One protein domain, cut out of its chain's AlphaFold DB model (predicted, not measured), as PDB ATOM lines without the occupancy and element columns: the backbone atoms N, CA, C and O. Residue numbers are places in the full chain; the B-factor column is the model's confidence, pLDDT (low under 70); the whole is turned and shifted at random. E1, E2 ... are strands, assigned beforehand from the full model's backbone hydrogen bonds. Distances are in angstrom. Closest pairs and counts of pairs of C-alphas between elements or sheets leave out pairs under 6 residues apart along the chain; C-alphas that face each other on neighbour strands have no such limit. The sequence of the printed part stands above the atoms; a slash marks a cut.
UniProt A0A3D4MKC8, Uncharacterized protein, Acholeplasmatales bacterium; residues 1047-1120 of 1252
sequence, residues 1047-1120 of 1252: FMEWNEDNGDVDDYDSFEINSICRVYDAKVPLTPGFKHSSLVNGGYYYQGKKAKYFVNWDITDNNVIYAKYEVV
ATOM      1  N   PHE A1047      87.626   9.709   0.164       84.00
ATOM      2  CA  PHE A1047      88.718   9.944   1.099       84.00
ATOM      3  C   PHE A1047      88.939  11.449   1.263       84.00
ATOM      4  O   PHE A1047      89.227  12.148   0.289       84.00
ATOM      5  N   MET A1048      88.802  11.942   2.491       84.56
ATOM      6  CA  MET A1048      88.912  13.357   2.836       84.56
ATOM      7  C   MET A1048      90.122  13.616   3.729       84.56
ATOM      8  O   MET A1048      90.254  13.014   4.791       84.56
ATOM      9  N   GLU A1049      90.997  14.525   3.313       85.00
ATOM     10  CA  GLU A1049      92.209  14.915   4.038       85.00
ATOM     11  C   GLU A1049      92.102  16.366   4.504       85.00
ATOM     12  O   GLU A1049      91.413  17.172   3.884       85.00
ATOM     13  N   TRP A1050      92.747  16.698   5.617       79.94
ATOM     14  CA  TRP A1050      92.747  18.055   6.152       79.94
ATOM     15  C   TRP A1050      93.512  19.010   5.211       79.94
ATOM     16  O   TRP A1050      94.560  18.652   4.674       79.94
ATOM     17  N   ASN A1051      92.971  20.210   4.986       70.38
ATOM     18  CA  ASN A1051      93.486  21.205   4.047       70.38
ATOM     19  C   ASN A1051      94.421  22.207   4.748       70.38
ATOM     20  O   ASN A1051      93.995  22.964   5.623       70.38
ATOM     21  N   GLU A1052      95.676  22.267   4.293       63.62
ATOM     22  CA  GLU A1052      96.725  23.127   4.852       63.62
ATOM     23  C   GLU A1052      96.380  24.632   4.865       63.62
ATOM     24  O   GLU A1052      96.806  25.356   5.776       63.62
ATOM     25  N   ASP A1053      95.557  25.101   3.922       56.94
ATOM     26  CA  ASP A1053      95.238  26.526   3.757       56.94
ATOM     27  C   ASP A1053      94.321  27.109   4.855       56.94
ATOM     28  O   ASP A1053      94.318  28.327   5.056       56.94
ATOM     29  N   ASN A1054      93.566  26.284   5.599       53.16
ATOM     30  CA  ASN A1054      92.548  26.770   6.552       53.16
ATOM     31  C   ASN A1054      92.996  26.851   8.026       53.16
ATOM     32  O   ASN A1054      92.320  27.491   8.834       53.16
ATOM     33  N   GLY A1055      94.163  26.309   8.383       57.22
ATOM     34  CA  GLY A1055      94.686  26.365   9.755       57.22
ATOM     35  C   GLY A1055      94.269  25.185  10.643       57.22
ATOM     36  O   GLY A1055      93.382  24.426  10.292       57.22
ATOM     37  N   ASP A1056      95.026  25.021  11.740       58.88
ATOM     38  CA  ASP A1056      95.248  23.812  12.572       58.88
ATOM     39  C   ASP A1056      94.240  22.643  12.531       58.88
ATOM     40  O   ASP A1056      93.029  22.822  12.499       58.88
ATOM     41  N   VAL A1057      94.785  21.436  12.729       64.50
ATOM     42  CA  VAL A1057      94.158  20.089  12.686       64.50
ATOM     43  C   VAL A1057      92.882  19.905  13.551       64.50
ATOM     44  O   VAL A1057      92.219  18.875  13.478       64.50
ATOM     45  N   ASP A1058      92.508  20.898  14.358       60.12
ATOM     46  CA  ASP A1058      91.370  20.881  15.285       60.12
ATOM     47  C   ASP A1058      90.015  21.311  14.648       60.12
ATOM     48  O   ASP A1058      88.992  21.266  15.336       60.12
ATOM     49  N   ASP A1059      89.973  21.754  13.380       60.19
ATOM     50  CA  ASP A1059      88.754  22.272  12.721       60.19
ATOM     51  C   ASP A1059      88.105  21.264  11.745       60.19
ATOM     52  O   ASP A1059      88.676  20.911  10.712       60.19
ATOM     53  N   TYR A1060      86.876  20.821  12.028       51.19
ATOM     54  CA  TYR A1060      86.156  19.849  11.194       51.19
ATOM     55  C   TYR A1060      85.685  20.402   9.836       51.19
ATOM     56  O   TYR A1060      85.471  19.608   8.920       51.19
ATOM     57  N   ASP A1061      85.571  21.725   9.664       55.78
ATOM     58  CA  ASP A1061      85.172  22.341   8.385       55.78
ATOM     59  C   ASP A1061      86.358  22.486   7.400       55.78
ATOM     60  O   ASP A1061      86.213  23.029   6.302       55.78
ATOM     61  N   SER A1062      87.550  21.998   7.768       67.62
ATOM     62  CA  SER A1062      88.798  22.179   7.011       67.62
ATOM     63  C   SER A1062      89.240  20.973   6.163       67.62
ATOM     64  O   SER A1062      90.356  20.966   5.655       67.62
ATOM     65  N   PHE A1063      88.391  19.963   5.952       70.00
ATOM     66  CA  PHE A1063      88.727  18.802   5.115       70.00
ATOM     67  C   PHE A1063      88.429  19.023   3.621       70.00
ATOM     68  O   PHE A1063      87.329  19.423   3.239       70.00
ATOM     69  N   GLU A1064      89.389  18.690   2.758       71.88
ATOM     70  CA  GLU A1064      89.227  18.606   1.307       71.88
ATOM     71  C   GLU A1064      89.128  17.152   0.816       71.88
ATOM     72  O   GLU A1064      89.533  16.202   1.487       71.88
ATOM     73  N   ILE A1065      88.619  16.952  -0.402       75.56
ATOM     74  CA  ILE A1065      88.635  15.633  -1.044       75.56
ATOM     75  C   ILE A1065      90.076  15.327  -1.475       75.56
ATOM     76  O   ILE A1065      90.618  15.961  -2.389       75.56
ATOM     77  N   ASN A1066      90.692  14.331  -0.839       76.75
ATOM     78  CA  ASN A1066      91.952  13.761  -1.302       76.75
ATOM     79  C   ASN A1066      91.687  12.907  -2.548       76.75
ATOM     80  O   ASN A1066      92.197  13.211  -3.626       76.75
ATOM     81  N   SER A1067      90.837  11.888  -2.413       73.62
ATOM     82  CA  SER A1067      90.552  10.923  -3.474       73.62
ATOM     83  C   SER A1067      89.114  10.424  -3.391       73.62
ATOM     84  O   SER A1067      88.481  10.467  -2.341       73.62
ATOM     85  N   ILE A1068      88.583   9.922  -4.498       72.81
ATOM     86  CA  ILE A1068      87.305   9.206  -4.550       72.81
ATOM     87  C   ILE A1068      87.593   7.894  -5.260       72.81
ATOM     88  O   ILE A1068      88.304   7.911  -6.251       72.81
ATOM     89  N   CYS A1069      87.090   6.766  -4.771       69.94
ATOM     90  CA  CYS A1069      87.345   5.448  -5.344       69.94
ATOM     91  C   CYS A1069      86.046   4.643  -5.419       69.94
ATOM     92  O   CYS A1069      85.292   4.572  -4.447       69.94
ATOM     93  N   ARG A1070      85.784   4.004  -6.563       70.88
ATOM     94  CA  ARG A1070      84.683   3.048  -6.721       70.88
ATOM     95  C   ARG A1070      85.204   1.626  -6.488       70.88
ATOM     96  O   ARG A1070      86.162   1.198  -7.123       70.88
ATOM     97  N   VAL A1071      84.573   0.902  -5.567       67.75
ATOM     98  CA  VAL A1071      84.989  -0.431  -5.098       67.75
ATOM     99  C   VAL A1071      83.839  -1.420  -5.262       67.75
ATOM    100  O   VAL A1071      82.674  -1.032  -5.244       67.75
ATOM    101  N   TYR A1072      84.157  -2.703  -5.414       63.50
ATOM    102  CA  TYR A1072      83.222  -3.732  -5.866       63.50
ATOM    103  C   TYR A1072      83.096  -4.896  -4.861       63.50
ATOM    104  O   TYR A1072      84.075  -5.252  -4.203       63.50
ATOM    105  N   ASP A1073      81.904  -5.499  -4.752       62.72
ATOM    106  CA  ASP A1073      81.558  -6.624  -3.847       62.72
ATOM    107  C   ASP A1073      81.889  -6.406  -2.356       62.72
ATOM    108  O   ASP A1073      82.388  -7.302  -1.676       62.72
ATOM    109  N   ALA A1074      81.621  -5.211  -1.823       54.44
ATOM    110  CA  ALA A1074      81.863  -4.883  -0.409       54.44
ATOM    111  C   ALA A1074      83.309  -5.149   0.078       54.44
ATOM    112  O   ALA A1074      83.554  -5.271   1.278       54.44
ATOM    113  N   LYS A1075      84.288  -5.198  -0.841       62.50
ATOM    114  CA  LYS A1075      85.710  -5.118  -0.494       62.50
ATOM    115  C   LYS A1075      85.984  -3.773   0.200       62.50
ATOM    116  O   LYS A1075      85.383  -2.751  -0.140       62.50
ATOM    117  N   VAL A1076      86.925  -3.779   1.142       65.69
ATOM    118  CA  VAL A1076      87.480  -2.555   1.738       65.69
ATOM    119  C   VAL A1076      88.220  -1.773   0.636       65.69
ATOM    120  O   VAL A1076      88.926  -2.410  -0.153       65.69
ATOM    121  N   PRO A1077      88.065  -0.440   0.527       71.25
ATOM    122  CA  PRO A1077      88.818   0.356  -0.438       71.25
ATOM    123  C   PRO A1077      90.329   0.248  -0.200       71.25
ATOM    124  O   PRO A1077      90.790   0.231   0.941       71.25
ATOM    125  N   LEU A1078      91.108   0.257  -1.284       70.38
ATOM    126  CA  LEU A1078      92.534   0.572  -1.197       70.38
ATOM    127  C   LEU A1078      92.676   2.024  -0.731       70.38
ATOM    128  O   LEU A1078      92.132   2.937  -1.352       70.38
ATOM    129  N   THR A1079      93.385   2.226   0.375       76.38
ATOM    130  CA  THR A1079      93.649   3.557   0.921       76.38
ATOM    131  C   THR A1079      94.611   4.329   0.017       76.38
ATOM    132  O   THR A1079      95.692   3.804  -0.270       76.38
ATOM    133  N   PRO A1080      94.278   5.559  -0.408       76.88
ATOM    134  CA  PRO A1080      95.195   6.407  -1.162       76.88
ATOM    135  C   PRO A1080      96.361   6.881  -0.276       76.88
ATOM    136  O   PRO A1080      96.311   6.787   0.953       76.88
ATOM    137  N   GLY A1081      97.408   7.420  -0.901       79.56
ATOM    138  CA  GLY A1081      98.404   8.219  -0.183       79.56
ATOM    139  C   GLY A1081      97.808   9.537   0.323       79.56
ATOM    140  O   GLY A1081      96.731   9.950  -0.110       79.56
ATOM    141  N   PHE A1082      98.517  10.204   1.225       80.69
ATOM    142  CA  PHE A1082      98.168  11.542   1.705       80.69
ATOM    143  C   PHE A1082      98.836  12.610   0.831       80.69
ATOM    144  O   PHE A1082      99.980  12.430   0.417       80.69
ATOM    145  N   LYS A1083      98.138  13.713   0.552       77.75
ATOM    146  CA  LYS A1083      98.658  14.849  -0.225       77.75
ATOM    147  C   LYS A1083      99.666  15.673   0.570       77.75
ATOM    148  O   LYS A1083     100.676  16.096   0.020       77.75
ATOM    149  N   HIS A1084      99.382  15.896   1.854       78.12
ATOM    150  CA  HIS A1084     100.114  16.858   2.685       78.12
ATOM    151  C   HIS A1084     101.134  16.174   3.612       78.12
ATOM    152  O   HIS A1084     101.979  16.832   4.213       78.12
ATOM    153  N   SER A1085     101.094  14.840   3.719       79.31
ATOM    154  CA  SER A1085     101.945  14.056   4.629       79.31
ATOM    155  C   SER A1085     103.089  13.344   3.901       79.31
ATOM    156  O   SER A1085     102.889  12.709   2.871       79.31
ATOM    157  N   SER A1086     104.291  13.369   4.478       77.81
ATOM    158  CA  SER A1086     105.477  12.687   3.940       77.81
ATOM    159  C   SER A1086     105.610  11.260   4.477       77.81
ATOM    160  O   SER A1086     105.504  11.041   5.682       77.81
ATOM    161  N   LEU A1087     105.897  10.292   3.602       72.62
ATOM    162  CA  LEU A1087     106.218   8.918   4.000       72.62
ATOM    163  C   LEU A1087     107.660   8.845   4.534       72.62
ATOM    164  O   LEU A1087     108.610   9.103   3.798       72.62
ATOM    165  N   VAL A1088     107.827   8.470   5.802       67.31
ATOM    166  CA  VAL A1088     109.125   8.291   6.472       67.31
ATOM    167  C   VAL A1088     109.100   6.960   7.219       67.31
ATOM    168  O   VAL A1088     108.168   6.697   7.973       67.31
ATOM    169  N   ASN A1089     110.101   6.102   7.014       60.94
ATOM    170  CA  ASN A1089     110.262   4.821   7.725       60.94
ATOM    171  C   ASN A1089     108.971   3.963   7.775       60.94
ATOM    172  O   ASN A1089     108.628   3.387   8.803       60.94
ATOM    173  N   GLY A1090     108.216   3.919   6.669       61.00
ATOM    174  CA  GLY A1090     106.977   3.136   6.546       61.00
ATOM    175  C   GLY A1090     105.705   3.766   7.138       61.00
ATOM    176  O   GLY A1090     104.647   3.149   7.049       61.00
ATOM    177  N   GLY A1091     105.772   4.979   7.702       68.19
ATOM    178  CA  GLY A1091     104.619   5.727   8.220       68.19
ATOM    179  C   GLY A1091     104.460   7.100   7.566       68.19
ATOM    180  O   GLY A1091     105.447   7.711   7.160       68.19
ATOM    181  N   TYR A1092     103.230   7.606   7.456       79.94
ATOM    182  CA  TYR A1092     102.982   8.964   6.960       79.94
ATOM    183  C   TYR A1092     103.018   9.974   8.106       79.94
ATOM    184  O   TYR A1092     102.403   9.761   9.151       79.94
ATOM    185  N   TYR A1093     103.719  11.087   7.890       82.38
ATOM    186  CA  TYR A1093     103.877  12.152   8.872       82.38
ATOM    187  C   TYR A1093     103.558  13.527   8.286       82.38
ATOM    188  O   TYR A1093     104.102  13.909   7.249       82.38
ATOM    189  N   TYR A1094     102.734  14.299   8.990       84.31
ATOM    190  CA  TYR A1094     102.428  15.693   8.678       84.31
ATOM    191  C   TYR A1094     103.139  16.635   9.658       84.31
ATOM    192  O   TYR A1094     103.094  16.434  10.874       84.31
ATOM    193  N   GLN A1095     103.795  17.680   9.148       84.19
ATOM    194  CA  GLN A1095     104.477  18.677   9.974       84.19
ATOM    195  C   GLN A1095     103.581  19.901  10.197       84.19
ATOM    196  O   GLN A1095     103.696  20.912   9.511       84.19
ATOM    197  N   GLY A1096     102.705  19.821  11.199       74.62
ATOM    198  CA  GLY A1096     101.838  20.932  11.586       74.62
ATOM    199  C   GLY A1096     102.559  22.039  12.364       74.62
ATOM    200  O   GLY A1096     103.716  21.909  12.778       74.62
ATOM    201  N   LYS A1097     101.838  23.144  12.605       72.00
ATOM    202  CA  LYS A1097     102.344  24.336  13.317       72.00
ATOM    203  C   LYS A1097     102.521  24.117  14.826       72.00
ATOM    204  O   LYS A1097     103.409  24.725  15.418       72.00
ATOM    205  N   LYS A1098     101.687  23.271  15.449       72.69
ATOM    206  CA  LYS A1098     101.770  22.917  16.883       72.69
ATOM    207  C   LYS A1098     102.663  21.704  17.167       72.69
ATOM    208  O   LYS A1098     103.309  21.664  18.210       72.69
ATOM    209  N   ALA A1099     102.658  20.708  16.282       80.56
ATOM    210  CA  ALA A1099     103.336  19.427  16.468       80.56
ATOM    211  C   ALA A1099     103.573  18.724  15.122       80.56
ATOM    212  O   ALA A1099     103.000  19.099  14.100       80.56
ATOM    213  N   LYS A1100     104.388  17.666  15.144       83.06
ATOM    214  CA  LYS A1100     104.427  16.657  14.082       83.06
ATOM    215  C   LYS A1100     103.362  15.596  14.381       83.06
ATOM    216  O   LYS A1100     103.206  15.183  15.531       83.06
ATOM    217  N   TYR A1101     102.635  15.172  13.357       85.94
ATOM    218  CA  TYR A1101     101.542  14.208  13.443       85.94
ATOM    219  C   TYR A1101     101.891  12.966  12.626       85.94
ATOM    220  O   TYR A1101     102.454  13.085  11.543       85.94
ATOM    221  N   PHE A1102     101.551  11.791  13.137       85.38
ATOM    222  CA  PHE A1102     101.393  10.557  12.380       85.38
ATOM    223  C   PHE A1102      99.997  10.555  11.742       85.38
ATOM    224  O   PHE A1102      99.039  11.002  12.379       85.38
ATOM    225  N   VAL A1103      99.876  10.089  10.499       85.75
ATOM    226  CA  VAL A1103      98.639  10.204   9.711       85.75
ATOM    227  C   VAL A1103      98.210   8.841   9.170       85.75
ATOM    228  O   VAL A1103      99.000   8.120   8.560       85.75
ATOM    229  N   ASN A1104      96.952   8.477   9.414       86.88
ATOM    230  CA  ASN A1104      96.325   7.235   8.964       86.88
ATOM    231  C   ASN A1104      94.875   7.488   8.500       86.88
ATOM    232  O   ASN A1104      94.336   8.580   8.651       86.88
ATOM    233  N   TRP A1105      94.251   6.500   7.856       86.88
ATOM    234  CA  TRP A1105      92.861   6.600   7.398       86.88
ATOM    235  C   TRP A1105      91.916   5.968   8.416       86.88
ATOM    236  O   TRP A1105      92.110   4.811   8.790       86.88
ATOM    237  N   ASP A1106      90.863   6.685   8.814       83.69
ATOM    238  CA  ASP A1106      89.809   6.145   9.680       83.69
ATOM    239  C   ASP A1106      88.804   5.317   8.859       83.69
ATOM    240  O   ASP A1106      87.721   5.778   8.477       83.69
ATOM    241  N   ILE A1107      89.214   4.094   8.497       76.88
ATOM    242  CA  ILE A1107      88.433   3.180   7.655       76.88
ATOM    243  C   ILE A1107      87.215   2.662   8.433       76.88
ATOM    244  O   ILE A1107      87.243   1.610   9.073       76.88
ATOM    245  N   THR A1108      86.114   3.400   8.329       71.50
ATOM    246  CA  THR A1108      84.784   2.999   8.801       71.50
ATOM    247  C   THR A1108      83.936   2.447   7.647       71.50
ATOM    248  O   THR A1108      84.301   2.553   6.478       71.50
ATOM    249  N   ASP A1109      82.772   1.863   7.948       64.31
ATOM    250  CA  ASP A1109      81.862   1.290   6.932       64.31
ATOM    251  C   ASP A1109      81.135   2.365   6.076       64.31
ATOM    252  O   ASP A1109      80.349   2.064   5.169       64.31
ATOM    253  N   ASN A1110      81.399   3.646   6.355       71.62
ATOM    254  CA  ASN A1110      80.824   4.799   5.668       71.62
ATOM    255  C   ASN A1110      81.409   5.006   4.262       71.62
ATOM    256  O   ASN A1110      82.548   4.655   3.965       71.62
ATOM    257  N   ASN A1111      80.643   5.683   3.403       76.44
ATOM    258  CA  ASN A1111      81.106   6.118   2.080       76.44
ATOM    259  C   ASN A1111      82.079   7.312   2.142       76.44
ATOM    260  O   ASN A1111      82.584   7.720   1.103       76.44
ATOM    261  N   VAL A1112      82.320   7.901   3.316       83.25
ATOM    262  CA  VAL A1112      83.275   9.001   3.510       83.25
ATOM    263  C   VAL A1112      84.252   8.593   4.607       83.25
ATOM    264  O   VAL A1112      83.825   8.243   5.708       83.25
ATOM    265  N   ILE A1113      85.541   8.601   4.279       86.81
ATOM    266  CA  ILE A1113      86.657   8.157   5.114       86.81
ATOM    267  C   ILE A1113      87.567   9.363   5.334       86.81
ATOM    268  O   ILE A1113      88.045   9.957   4.370       86.81
ATOM    269  N   TYR A1114      87.810   9.726   6.590       86.06
ATOM    270  CA  TYR A1114      88.618  10.896   6.935       86.06
ATOM    271  C   TYR A1114      90.055  10.498   7.282       86.06
ATOM    272  O   TYR A1114      90.307   9.431   7.851       86.06
ATOM    273  N   ALA A1115      91.002  11.367   6.939       86.69
ATOM    274  CA  ALA A1115      92.367  11.303   7.431       86.69
ATOM    275  C   ALA A1115      92.370  11.637   8.926       86.69
ATOM    276  O   ALA A1115      91.867  12.680   9.348       86.69
ATOM    277  N   LYS A1116      92.940  10.747   9.730       87.00
ATOM    278  CA  LYS A1116      93.104  10.901  11.170       87.00
ATOM    279  C   LYS A1116      94.560  11.279  11.447       87.00
ATOM    280  O   LYS A1116      95.492  10.659  10.939       87.00
ATOM    281  N   TYR A1117      94.731  12.331  12.241       84.81
ATOM    282  CA  TYR A1117      96.019  12.942  12.564       84.81
ATOM    283  C   TYR A1117      96.281  12.806  14.060       84.81
ATOM    284  O   TYR A1117      95.504  13.287  14.883       84.81
ATOM    285  N   GLU A1118      97.388  12.171  14.428       85.81
ATOM    286  CA  GLU A1118      97.703  11.839  15.818       85.81
ATOM    287  C   GLU A1118      99.116  12.313  16.161       85.81
ATOM    288  O   GLU A1118     100.055  12.057  15.416       85.81
ATOM    289  N   VAL A1119      99.299  13.030  17.270       85.81
ATOM    290  CA  VAL A1119     100.607  13.620  17.621       85.81
ATOM    291  C   VAL A1119     101.670  12.527  17.791       85.81
ATOM    292  O   VAL A1119     101.443  11.550  18.506       85.81
ATOM    293  N   VAL A1120     102.840  12.695  17.158       84.50
ATOM    294  CA  VAL A1120     103.931  11.710  17.257       84.50
ATOM    295  C   VAL A1120     104.436  11.562  18.688       84.50
ATOM    296  O   VAL A1120     104.505  12.520  19.464       84.50
TER     297      VAL A1120
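What this domain is: This is residues 1047 to 1120 of the 1252 residues of an uncharacterized protein of Acholeplasmatales bacterium (UniProt A0A3D4MKC8). One strongly twisted sheet of six strands curls like part of a barrel, with E6 and E5 in its middle, long bent E2 at one edge and short E3 at the other. The 74 printed residues, under half in named elements, hold no named helix and strands E1 to E6. The mixed, all-strand sheet runs E2 E1 E6 E5 E4 E3. The whole is compact, radius of gyration of the C-alphas 12.7 A, and flat, 41 by 30 by 16 A.

Where its parts are: E6, residues 1112 to 1119, spans 22.8 A and ends at C-alpha 1119 (100.607, 13.620, 17.621). E5 is residues 1100 to 1105, E4 1091 to 1095, E3 1086 to 1088. E1, residues 1047 to 1050, begins at C-alpha 1047 (88.718, 9.944, 1.099). E2, residues 1063 to 1072, spans 25.7 A and bends by 56 degrees at residue 1066.

How they stand to each other: E6 is parallel to E1 at 37 degrees, with N 1048 and O 1113 2.8 A apart. E3 E4 E5 E6 form a meander, each the antiparallel neighbour of the one before; N 1102 and O 1118 are 2.7 A apart. E1 and E2 form a hairpin, with N 1064 and O 1049 2.8 A apart.

The domain as a whole: The printed part has no cut. Links E1 to E2 and E2 to E3 are long. Mean pLDDT of the printed part is 73.9, under 70 at residues 1052 to 1062, for instance.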